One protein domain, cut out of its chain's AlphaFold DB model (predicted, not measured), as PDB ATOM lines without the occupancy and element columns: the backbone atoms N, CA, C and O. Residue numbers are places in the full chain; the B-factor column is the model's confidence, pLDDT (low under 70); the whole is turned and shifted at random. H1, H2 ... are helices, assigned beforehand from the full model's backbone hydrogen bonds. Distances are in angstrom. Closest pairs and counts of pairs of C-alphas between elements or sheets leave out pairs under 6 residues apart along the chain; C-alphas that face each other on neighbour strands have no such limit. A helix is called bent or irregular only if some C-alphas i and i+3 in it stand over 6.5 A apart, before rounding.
ATOM      1  N   ASP A  53     -27.882 -34.828  15.708       54.53
ATOM      2  CA  ASP A  53     -27.155 -35.587  14.693       54.53
ATOM      3  C   ASP A  53     -25.947 -34.894  14.054       54.53
ATOM      4  O   ASP A  53     -25.995 -34.305  12.973       54.53
ATOM      5  N   LEU A  54     -24.793 -35.113  14.696       53.94
ATOM      6  CA  LEU A  54     -23.528 -35.218  13.975       53.94
ATOM      7  C   LEU A  54     -23.689 -36.358  12.964       53.94
ATOM      8  O   LEU A  54     -23.726 -37.530  13.341       53.94
ATOM      9  N   ARG A  55     -23.810 -36.031  11.677       55.81
ATOM     10  CA  ARG A  55     -23.633 -37.045  10.639       55.81
ATOM     11  C   ARG A  55     -22.187 -37.520  10.750       55.81
ATOM     12  O   ARG A  55     -21.274 -36.702  10.637       55.81
ATOM     13  N   ASP A  56     -21.980 -38.820  10.957       55.94
ATOM     14  CA  ASP A  56     -20.668 -39.464  10.831       55.94
ATOM     15  C   ASP A  56     -20.245 -39.419   9.353       55.94
ATOM     16  O   ASP A  56     -20.295 -40.397   8.607       55.94
ATOM     17  N   VAL A  57     -19.872 -38.231   8.881       58.75
ATOM     18  CA  VAL A  57     -19.157 -38.087   7.622       58.75
ATOM     19  C   VAL A  57     -17.744 -38.558   7.927       58.75
ATOM     20  O   VAL A  57     -16.998 -37.883   8.637       58.75
ATOM     21  N   ALA A  58     -17.389 -39.747   7.438       61.22
ATOM     22  CA  ALA A  58     -16.067 -40.343   7.600       61.22
ATOM     23  C   ALA A  58     -15.012 -39.550   6.807       61.22
ATOM     24  O   ALA A  58     -14.520 -39.981   5.768       61.22
ATOM     25  N   VAL A  59     -14.688 -38.349   7.283       69.25
ATOM     26  CA  VAL A  59     -13.606 -37.518   6.765       69.25
ATOM     27  C   VAL A  59     -12.356 -37.833   7.572       69.25
ATOM     28  O   VAL A  59     -12.159 -37.337   8.686       69.25
ATOM     29  N   ASP A  60     -11.500 -38.689   7.022       79.56
ATOM     30  CA  ASP A  60     -10.240 -39.045   7.665       79.56
ATOM     31  C   ASP A  60      -9.116 -38.077   7.276       79.56
ATOM     32  O   ASP A  60      -8.275 -38.378   6.441       79.56
ATOM     33  N   ILE A  61      -9.134 -36.877   7.866       87.06
ATOM     34  CA  ILE A  61      -8.037 -35.899   7.759       87.06
ATOM     35  C   ILE A  61      -7.072 -36.080   8.934       87.06
ATOM     36  O   ILE A  61      -7.457 -35.879  10.083       87.06
ATOM     37  N   ASN A  62      -5.808 -36.395   8.682       91.56
ATOM     38  CA  ASN A  62      -4.769 -36.505   9.712       91.56
ATOM     39  C   ASN A  62      -3.737 -35.361   9.628       91.56
ATOM     40  O   ASN A  62      -3.861 -34.420   8.839       91.56
ATOM     41  N   GLU A  63      -2.709 -35.395  10.481       93.19
ATOM     42  CA  GLU A  63      -1.707 -34.329  10.516       93.19
ATOM     43  C   GLU A  63      -0.759 -34.363   9.305       93.19
ATOM     44  O   GLU A  63      -0.178 -33.325   8.965       93.19
ATOM     45  N   GLN A  64      -0.593 -35.517   8.647       91.62
ATOM     46  CA  GLN A  64       0.170 -35.619   7.404       91.62
ATOM     47  C   GLN A  64      -0.570 -34.985   6.227       91.62
ATOM     48  O   GLN A  64       0.082 -34.335   5.408       91.62
ATOM     49  N   ASP A  65      -1.898 -35.071   6.181       91.75
ATOM     50  CA  ASP A  65      -2.701 -34.363   5.179       91.75
ATOM     51  C   ASP A  65      -2.532 -32.849   5.339       91.75
ATOM     52  O   ASP A  65      -2.202 -32.141   4.384       91.75
ATOM     53  N   VAL A  66      -2.631 -32.347   6.577       91.19
ATOM     54  CA  VAL A  66      -2.373 -30.928   6.881       91.19
ATOM     55  C   VAL A  66      -0.939 -30.540   6.503       91.19
ATOM     56  O   VAL A  66      -0.720 -29.464   5.950       91.19
ATOM     57  N   LEU A  67       0.051 -31.407   6.747       91.50
ATOM     58  CA  LEU A  67       1.441 -31.170   6.346       91.50
ATOM     59  C   LEU A  67       1.602 -31.084   4.821       91.50
ATOM     60  O   LEU A  67       2.365 -30.246   4.334       91.50
ATOM     61  N   PHE A  68       0.922 -31.954   4.076       91.50
ATOM     62  CA  PHE A  68       0.939 -31.963   2.619       91.50
ATOM     63  C   PHE A  68       0.330 -30.675   2.061       91.50
ATOM     64  O   PHE A  68       1.002 -29.956   1.318       91.50
ATOM     65  N   PHE A  69      -0.886 -30.323   2.491       88.88
ATOM     66  CA  PHE A  69      -1.560 -29.105   2.041       88.88
ATOM     67  C   PHE A  69      -0.827 -27.837   2.470       88.88
ATOM     68  O   PHE A  69      -0.736 -26.902   1.677       88.88
ATOM     69  N   ALA A  70      -0.223 -27.820   3.663       89.44
ATOM     70  CA  ALA A  70       0.560 -26.680   4.122       89.44
ATOM     71  C   ALA A  70       1.671 -26.319   3.123       89.44
ATOM     72  O   ALA A  70       1.848 -25.148   2.812       89.44
ATOM     73  N   ARG A  71       2.367 -27.310   2.547       87.56
ATOM     74  CA  ARG A  71       3.438 -27.091   1.550       87.56
ATOM     75  C   ARG A  71       2.940 -26.545   0.214       87.56
ATOM     76  O   ARG A  71       3.726 -25.966  -0.532       87.56
ATOM     77  N   LEU A  72       1.666 -26.760  -0.095       88.56
ATOM     78  CA  LEU A  72       1.029 -26.276  -1.316       88.56
ATOM     79  C   LEU A  72       0.417 -24.883  -1.140       88.56
ATOM     80  O   LEU A  72       0.035 -24.266  -2.136       88.56
ATOM     81  N   MET A  73       0.343 -24.375   0.096       83.44
ATOM     82  CA  MET A  73      -0.232 -23.064   0.364       83.44
ATOM     83  C   MET A  73       0.522 -21.972  -0.384       83.44
ATOM     84  O   MET A  73       1.746 -21.848  -0.331       83.44
ATOM     85  N   ARG A  74      -0.256 -21.132  -1.055       80.62
ATOM     86  CA  ARG A  74       0.187 -19.886  -1.666       80.62
ATOM     87  C   ARG A  74      -0.799 -18.821  -1.232       80.62
ATOM     88  O   ARG A  74      -2.003 -19.030  -1.307       80.62
ATOM     89  N   GLY A  75      -0.299 -17.692  -0.764       75.31
ATOM     90  CA  GLY A  75      -1.170 -16.655  -0.238       75.31
ATOM     91  C   GLY A  75      -0.390 -15.572   0.478       75.31
ATOM     92  O   GLY A  75       0.637 -15.838   1.108       75.31
ATOM     93  N   SER A  76      -0.881 -14.345   0.349       70.50
ATOM     94  CA  SER A  76      -0.390 -13.202   1.118       70.50
ATOM     95  C   SER A  76      -0.912 -13.240   2.557       70.50
ATOM     96  O   SER A  76      -1.836 -13.993   2.861       70.50
ATOM     97  N   ALA A  77      -0.313 -12.438   3.438       71.44
ATOM     98  CA  ALA A  77      -0.728 -12.343   4.831       71.44
ATOM     99  C   ALA A  77      -2.208 -11.948   4.956       71.44
ATOM    100  O   ALA A  77      -2.614 -10.892   4.463       71.44
ATOM    101  N   GLY A  78      -2.995 -12.807   5.608       57.69
ATOM    102  CA  GLY A  78      -4.390 -12.537   5.954       57.69
ATOM    103  C   GLY A  78      -4.523 -11.630   7.189       57.69
ATOM    104  O   GLY A  78      -3.543 -11.017   7.617       57.69
ATOM    105  N   PRO A  79      -5.710 -11.567   7.820       46.00
ATOM    106  CA  PRO A  79      -5.944 -10.778   9.035       46.00
ATOM    107  C   PRO A  79      -5.029 -11.144  10.214       46.00
ATOM    108  O   PRO A  79      -4.793 -10.318  11.087       46.00
ATOM    109  N   SER A  80      -4.489 -12.368  10.228       62.72
ATOM    110  CA  SER A  80      -3.498 -12.819  11.212       62.72
ATOM    111  C   SER A  80      -2.112 -12.191  11.030       62.72
ATOM    112  O   SER A  80      -1.244 -12.393  11.874       62.72
ATOM    113  N   GLY A  81      -1.868 -11.486   9.921       62.44
ATOM    114  CA  GLY A  81      -0.551 -10.958   9.564       62.44
ATOM    115  C   GLY A  81       0.449 -12.025   9.105       62.44
ATOM    116  O   GLY A  81       1.577 -11.684   8.767       62.44
ATOM    117  N   LEU A  82       0.045 -13.299   9.053       75.12
ATOM    118  CA  LEU A  82       0.899 -14.407   8.635       75.12
ATOM    119  C   LEU A  82       0.615 -14.798   7.182       75.12
ATOM    120  O   LEU A  82      -0.524 -15.108   6.828       75.12
ATOM    121  N   ASP A  83       1.644 -14.778   6.337       80.62
ATOM    122  CA  ASP A  83       1.568 -15.235   4.947       80.62
ATOM    123  C   ASP A  83       1.727 -16.759   4.820       80.62
ATOM    124  O   ASP A  83       2.069 -17.467   5.774       80.62
ATOM    125  N   ALA A  84       1.478 -17.289   3.618       83.88
ATOM    126  CA  ALA A  84       1.581 -18.724   3.376       83.88
ATOM    127  C   ALA A  84       2.978 -19.280   3.698       83.88
ATOM    128  O   ALA A  84       3.080 -20.380   4.232       83.88
ATOM    129  N   ASN A  85       4.056 -18.525   3.450       84.81
ATOM    130  CA  ASN A  85       5.419 -18.980   3.737       84.81
ATOM    131  C   ASN A  85       5.696 -19.043   5.242       84.81
ATOM    132  O   ASN A  85       6.409 -19.934   5.709       84.81
ATOM    133  N   GLN A  86       5.140 -18.115   6.017       86.69
ATOM    134  CA  GLN A  86       5.232 -18.116   7.471       86.69
ATOM    135  C   GLN A  86       4.442 -19.284   8.063       86.69
ATOM    136  O   GLN A  86       4.981 -19.997   8.908       86.69
ATOM    137  N   TYR A  87       3.232 -19.559   7.568       86.75
ATOM    138  CA  TYR A  87       2.490 -20.758   7.964       86.75
ATOM    139  C   TYR A  87       3.202 -22.048   7.546       86.75
ATOM    140  O   TYR A  87       3.312 -22.953   8.365       86.75
ATOM    141  N   VAL A  88       3.774 -22.128   6.337       89.75
ATOM    142  CA  VAL A  88       4.641 -23.247   5.918       89.75
ATOM    143  C   VAL A  88       5.810 -23.399   6.886       89.75
ATOM    144  O   VAL A  88       6.148 -24.505   7.293       89.75
ATOM    145  N   ARG A  89       6.437 -22.299   7.306       88.44
ATOM    146  CA  ARG A  89       7.546 -22.354   8.259       88.44
ATOM    147  C   ARG A  89       7.091 -22.886   9.618       88.44
ATOM    148  O   ARG A  89       7.769 -23.751  10.159       88.44
ATOM    149  N   ILE A  90       5.973 -22.408  10.157       89.50
ATOM    150  CA  ILE A  90       5.436 -22.858  11.452       89.50
ATOM    151  C   ILE A  90       5.007 -24.331  11.374       89.50
ATOM    152  O   ILE A  90       5.367 -25.132  12.231       89.50
ATOM    153  N   LEU A  91       4.284 -24.703  10.317       89.94
ATOM    154  CA  LEU A  91       3.679 -26.022  10.163       89.94
ATOM    155  C   LEU A  91       4.626 -27.069   9.585       89.94
ATOM    156  O   LEU A  91       4.322 -28.243   9.709       89.94
ATOM    157  N   CYS A  92       5.727 -26.719   8.918       89.94
ATOM    158  CA  CYS A  92       6.582 -27.698   8.228       89.94
ATOM    159  C   CYS A  92       8.047 -27.686   8.684       89.94
ATOM    160  O   CYS A  92       8.781 -28.622   8.357       89.94
ATOM    161  N   SER A  93       8.508 -26.652   9.396       86.44
ATOM    162  CA  SER A  93       9.918 -26.548   9.780       86.44
ATOM    163  C   SER A  93      10.294 -27.544  10.871       86.44
ATOM    164  O   SER A  93       9.599 -27.701  11.871       86.44
ATOM    165  N   LYS A  94      11.491 -28.124  10.741       81.94
ATOM    166  CA  LYS A  94      12.120 -28.926  11.800       81.94
ATOM    167  C   LYS A  94      12.453 -28.105  13.054       81.94
ATOM    168  O   LYS A  94      12.676 -28.691  14.102       81.94
ATOM    169  N   GLN A  95      12.493 -26.771  12.951       81.62
ATOM    170  CA  GLN A  95      12.729 -25.872  14.091       81.62
ATOM    171  C   GLN A  95      11.546 -25.839  15.071       81.62
ATOM    172  O   GLN A  95      11.759 -25.552  16.239       81.62
ATOM    173  N   PHE A  96      10.335 -26.148  14.598       78.00
ATOM    174  CA  PHE A  96       9.096 -26.181  15.382       78.00
ATOM    175  C   PHE A  96       8.516 -27.600  15.362       78.00
ATOM    176  O   PHE A  96       7.349 -27.802  15.043       78.00
ATOM    177  N   TYR A  97       9.359 -28.619  15.561       77.25
ATOM    178  CA  TYR A  97       8.980 -30.010  15.298       77.25
ATOM    179  C   TYR A  97       7.776 -30.466  16.138       77.25
ATOM    180  O   TYR A  97       6.804 -30.979  15.581       77.25
ATOM    181  N   CYS A  98       7.820 -30.250  17.456       86.06
ATOM    182  CA  CYS A  98       6.766 -30.668  18.380       86.06
ATOM    183  C   CYS A  98       5.536 -29.759  18.282       86.06
ATOM    184  O   CYS A  98       4.417 -30.242  18.122       86.06
ATOM    185  N   GLU A  99       5.746 -28.446  18.309       88.94
ATOM    186  CA  GLU A  99       4.694 -27.428  18.276       88.94
ATOM    187  C   GLU A  99       3.967 -27.429  16.928       88.94
ATOM    188  O   GLU A  99       2.741 -27.399  16.874       88.94
ATOM    189  N   GLY A 100       4.717 -27.539  15.831       88.50
ATOM    190  CA  GLY A 100       4.176 -27.639  14.482       88.50
ATOM    191  C   GLY A 100       3.382 -28.926  14.284       88.50
ATOM    192  O   GLY A 100       2.318 -28.885  13.675       88.50
ATOM    193  N   LYS A 101       3.838 -30.065  14.831       90.94
ATOM    194  CA  LYS A 101       3.052 -31.310  14.802       90.94
ATOM    195  C   LYS A 101       1.751 -31.168  15.591       90.94
ATOM    196  O   LYS A 101       0.696 -31.464  15.042       90.94
ATOM    197  N   SER A 102       1.827 -30.659  16.819       93.75
ATOM    198  CA  SER A 102       0.652 -30.446  17.667       93.75
ATOM    199  C   SER A 102      -0.368 -29.520  16.997       93.75
ATOM    200  O   SER A 102      -1.557 -29.829  16.956       93.75
ATOM    201  N   LEU A 103       0.088 -28.431  16.371       92.25
ATOM    202  CA  LEU A 103      -0.792 -27.530  15.633       92.25
ATOM    203  C   LEU A 103      -1.442 -28.217  14.420       92.25
ATOM    204  O   LEU A 103      -2.635 -28.029  14.193       92.25
ATOM    205  N   ARG A 104      -0.703 -29.043  13.663       93.94
ATOM    206  CA  ARG A 104      -1.279 -29.830  12.557       93.94
ATOM    207  C   ARG A 104      -2.350 -30.808  13.047       93.94
ATOM    208  O   ARG A 104      -3.386 -30.918  12.402       93.94
ATOM    209  N   GLU A 105      -2.131 -31.468  14.184       93.81
ATOM    210  CA  GLU A 105      -3.119 -32.362  14.804       93.81
ATOM    211  C   GLU A 105      -4.386 -31.592  15.213       93.81
ATOM    212  O   GLU A 105      -5.494 -32.030  14.912       93.81
ATOM    213  N   GLN A 106      -4.243 -30.405  15.816       93.56
ATOM    214  CA  GLN A 106      -5.389 -29.560  16.168       93.56
ATOM    215  C   GLN A 106      -6.155 -29.062  14.936       93.56
ATOM    216  O   GLN A 106      -7.385 -29.072  14.939       93.56
ATOM    217  N   ILE A 107      -5.454 -28.671  13.866       90.62
ATOM    218  CA  ILE A 107      -6.082 -28.274  12.596       90.62
ATOM    219  C   ILE A 107      -6.847 -29.454  11.985       90.62
ATOM    220  O   ILE A 107      -7.987 -29.280  11.562       90.62
ATOM    221  N   ALA A 108      -6.259 -30.653  11.981       90.56
ATOM    222  CA  ALA A 108      -6.915 -31.861  11.492       90.56
ATOM    223  C   ALA A 108      -8.181 -32.178  12.306       90.56
ATOM    224  O   ALA A 108      -9.254 -32.372  11.737       90.56
ATOM    225  N   MET A 109      -8.096 -32.134  13.640       88.12
ATOM    226  CA  MET A 109      -9.252 -32.315  14.527       88.12
ATOM    227  C   MET A 109     -10.344 -31.270  14.282       88.12
ATOM    228  O   MET A 109     -11.529 -31.602  14.281       88.12
ATOM    229  N   PHE A 110      -9.963 -30.010  14.077       85.12
ATOM    230  CA  PHE A 110     -10.899 -28.933  13.774       85.12
ATOM    231  C   PHE A 110     -11.596 -29.145  12.424       85.12
ATOM    232  O   PHE A 110     -12.817 -29.029  12.348       85.12
ATOM    233  N   ALA A 111     -10.851 -29.542  11.389       85.56
ATOM    234  CA  ALA A 111     -11.401 -29.864  10.076       85.56
ATOM    235  C   ALA A 111     -12.392 -31.039  10.138       85.56
ATOM    236  O   ALA A 111     -13.482 -30.934   9.578       85.56
ATOM    237  N   LYS A 112     -12.067 -32.112  10.882       85.44
ATOM    238  CA  LYS A 112     -12.996 -33.234  11.121       85.44
ATOM    239  C   LYS A 112     -14.285 -32.765  11.797       85.44
ATOM    240  O   LYS A 112     -15.372 -33.123  11.359       85.44
ATOM    241  N   LYS A 113     -14.172 -31.920  12.831       81.44
ATOM    242  CA  LYS A 113     -15.339 -31.362  13.532       81.44
ATOM    243  C   LYS A 113     -16.222 -30.545  12.597       81.44
ATOM    244  O   LYS A 113     -17.424 -30.768  12.578       81.44
ATOM    245  N   ILE A 114     -15.647 -29.651  11.794       80.94
ATOM    246  CA  ILE A 114     -16.421 -28.862  10.825       80.94
ATOM    247  C   ILE A 114     -17.117 -29.769   9.813       80.94
ATOM    248  O   ILE A 114     -18.294 -29.572   9.546       80.94
ATOM    249  N   ALA A 115     -16.428 -30.784   9.290       78.44
ATOM    250  CA  ALA A 115     -17.007 -31.711   8.320       78.44
ATOM    251  C   ALA A 115     -18.195 -32.526   8.869       78.44
ATOM    252  O   ALA A 115     -19.031 -32.974   8.089       78.44
ATOM    253  N   SER A 116     -18.272 -32.707  10.192       75.25
ATOM    254  CA  SER A 116     -19.384 -33.391  10.872       75.25
ATOM    255  C   SER A 116     -20.571 -32.487  11.230       75.25
ATOM    256  O   SER A 116     -21.615 -32.988  11.647       75.25
ATOM    257  N   LEU A 117     -20.427 -31.162  11.099       74.56
ATOM    258  CA  LEU A 117     -21.505 -30.211  11.378       74.56
ATOM    259  C   LEU A 117     -22.460 -30.108  10.186       74.56
ATOM    260  O   LEU A 117     -22.054 -30.230   9.030       74.56
ATOM    261  N   ASP A 118     -23.736 -29.840  10.469       72.62
ATOM    262  CA  ASP A 118     -24.702 -29.561   9.411       72.62
ATOM    263  C   ASP A 118     -24.289 -28.285   8.649       72.62
ATOM    264  O   ASP A 118     -24.042 -27.258   9.291       72.62
ATOM    265  N   PRO A 119     -24.214 -28.300   7.302       69.12
ATOM    266  CA  PRO A 119     -23.784 -27.136   6.529       69.12
ATOM    267  C   PRO A 119     -24.589 -25.861   6.802       69.12
ATOM    268  O   PRO A 119     -24.029 -24.772   6.697       69.12
ATOM    269  N   SER A 120     -25.860 -25.983   7.202       67.75
ATOM    270  CA  SER A 120     -26.693 -24.841   7.605       67.75
ATOM    271  C   SER A 120     -26.117 -24.094   8.820       67.75
ATOM    272  O   SER A 120     -26.103 -22.869   8.858       67.75
ATOM    273  N   CYS A 121     -25.535 -24.818   9.781       68.75
ATOM    274  CA  CYS A 121     -24.927 -24.254  10.990       68.75
ATOM    275  C   CYS A 121     -23.578 -23.581  10.707       68.75
ATOM    276  O   CYS A 121     -23.074 -22.800  11.514       68.75
ATOM    277  N   LEU A 122     -22.970 -23.915   9.568       66.75
ATOM    278  CA  LEU A 122     -21.703 -23.358   9.128       66.75
ATOM    279  C   LEU A 122     -21.882 -22.101   8.287       66.75
ATOM    280  O   LEU A 122     -20.866 -21.548   7.890       66.75
ATOM    281  N   GLU A 123     -23.104 -21.624   8.040       62.62
ATOM    282  CA  GLU A 123     -23.360 -20.439   7.216       62.62
ATOM    283  C   GLU A 123     -22.499 -19.244   7.649       62.62
ATOM    284  O   GLU A 123     -21.771 -18.685   6.838       62.62
ATOM    285  N   ALA A 124     -22.453 -18.918   8.944       59.16
ATOM    286  CA  ALA A 124     -21.605 -17.837   9.455       59.16
ATOM    287  C   ALA A 124     -20.089 -18.127   9.335       59.16
ATOM    288  O   ALA A 124     -19.285 -17.203   9.179       59.16
ATOM    289  N   TYR A 125     -19.689 -19.403   9.414       57.22
ATOM    290  CA  TYR A 125     -18.296 -19.852   9.317       57.22
ATOM    291  C   TYR A 125     -17.791 -19.840   7.865       57.22
ATOM    292  O   TYR A 125     -16.743 -19.260   7.587       57.22
ATOM    293  N   THR A 126     -18.544 -20.420   6.928       56.31
ATOM    294  CA  THR A 126     -18.262 -20.401   5.484       56.31
ATOM    295  C   THR A 126     -18.411 -19.000   4.908       56.31
ATOM    296  O   THR A 126     -17.637 -18.626   4.029       56.31
ATOM    297  N   ALA A 127     -19.305 -18.184   5.472       53.44
ATOM    298  CA  ALA A 127     -19.399 -16.770   5.149       53.44
ATOM    299  C   ALA A 127     -18.187 -15.959   5.630       53.44
ATOM    300  O   ALA A 127     -18.067 -14.811   5.231       53.44
ATOM    301  N   CYS A 128     -17.265 -16.495   6.445       51.66
ATOM    302  CA  CYS A 128     -15.982 -15.855   6.784       51.66
ATOM    303  C   CYS A 128     -16.086 -14.376   7.239       51.66
ATOM    304  O   CYS A 128     -15.278 -13.555   6.810       51.66
ATOM    305  N   ARG A 129     -17.085 -13.990   8.061       49.06
ATOM    306  CA  ARG A 129     -17.427 -12.568   8.386       49.06
ATOM    307  C   ARG A 129     -17.678 -11.654   7.170       49.06
ATOM    308  O   ARG A 129     -17.876 -10.456   7.322       49.06
ATOM    309  N   LEU A 130     -17.685 -12.225   5.980       47.78
ATOM    310  CA  LEU A 130     -18.098 -11.667   4.710       47.78
ATOM    311  C   LEU A 130     -19.474 -12.235   4.384       47.78
ATOM    312  O   LEU A 130     -19.668 -12.637   3.243       47.78
TER     313      LEU A 130
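AT A GLANCE: This is residues 53 to 130 of the 464 residues of an uncharacterized protein of Paramuricea clavata (UniProt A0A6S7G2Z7). A long kinked helix, H3, makes the crossbar of an open bracket: the helical hairpin of H1 and H2 packs crosswise on its earlier part, and at its other end the short helix H4 with the tail of residues 127 to 130 turns off to the same side as the hairpin's loop. The space between the hairpin and H4 is open, and residues 53 to 62 run as an extended strip beside the later part of H3 to reach H1. The printed part has 78 residues with four named helices, in the order H1, H2, H3, H4, and no named strand; the class is all helix. It is only just loose, close to compact, with a radius of gyration of the C-alphas of 14.1 A and spans of 41 by 28 by 18 A.

IN THESE COORDINATES: Residues 53 to 62 come before the first helix. H1 is residues 63 to 72, 14.6 A from first to last C-alpha, and C-alpha 63 is at (-1.707, -34.329, 10.516). H2 is residues 84 to 92, 11.4 A long. H3 is residues 94 to 116, 31.8 A long, and C-alpha 94 is at (12.120, -28.926, 11.800). H3 has a kink of 45 degrees near residue 101 and is irregular: C-alphas 95 and 98 are 8.8 A apart. H4 is residues 119 to 126, ending with C-alpha 126 at (-18.262, -20.401, 5.484); it is irregular too, with C-alphas 121 and 124 at 7.4 A.

HOW THE PARTS SIT: H1 and H2 touch and form a helical hairpin, at a shallow tilt of 29 degrees, opposite ways; their closest C-alphas are those of Ala 70 and Val 88, 5.6 A apart. H1 touches H3 at residues 101 to 108 of H3 alone, about perpendicular at 77 degrees, the closest C-alphas being those of Glu 63 and Glu 105, 4.9 A apart. H2 touches H3 at residues 96 to 104 of H3 alone, about perpendicular at 78 degrees, the closest C-alphas being those of Leu 91 and Gly 100, 4.6 A apart. H3 and H4 are close but not clearly touching, with the C-alphas of Ile 114 and Leu 122 closest at 7.8 A; they stand at a steep tilt of 40 degrees, opposite ways. H4 is apart from H1 and from H2. In H2 every O i to N i+4 pair is within hydrogen-bond range; in H1 5 of 6 are, in H3 17 of 19, and in H4 1 of 4, beside 3 of 5 O i to N i+3 pairs.

THE WHOLE: The two C-alphas farthest apart are those of Asp 53 and Gln 95, at 41.1 A. The printed part has no cut. The link from H1 to H2, 11 residues, is long; those from H2 to H3 and from H3 to H4 are tight. The mean pLDDT of the printed part is 77.6, and residues 53 to 59, 78 to 81 and 119 to 130 are under 70.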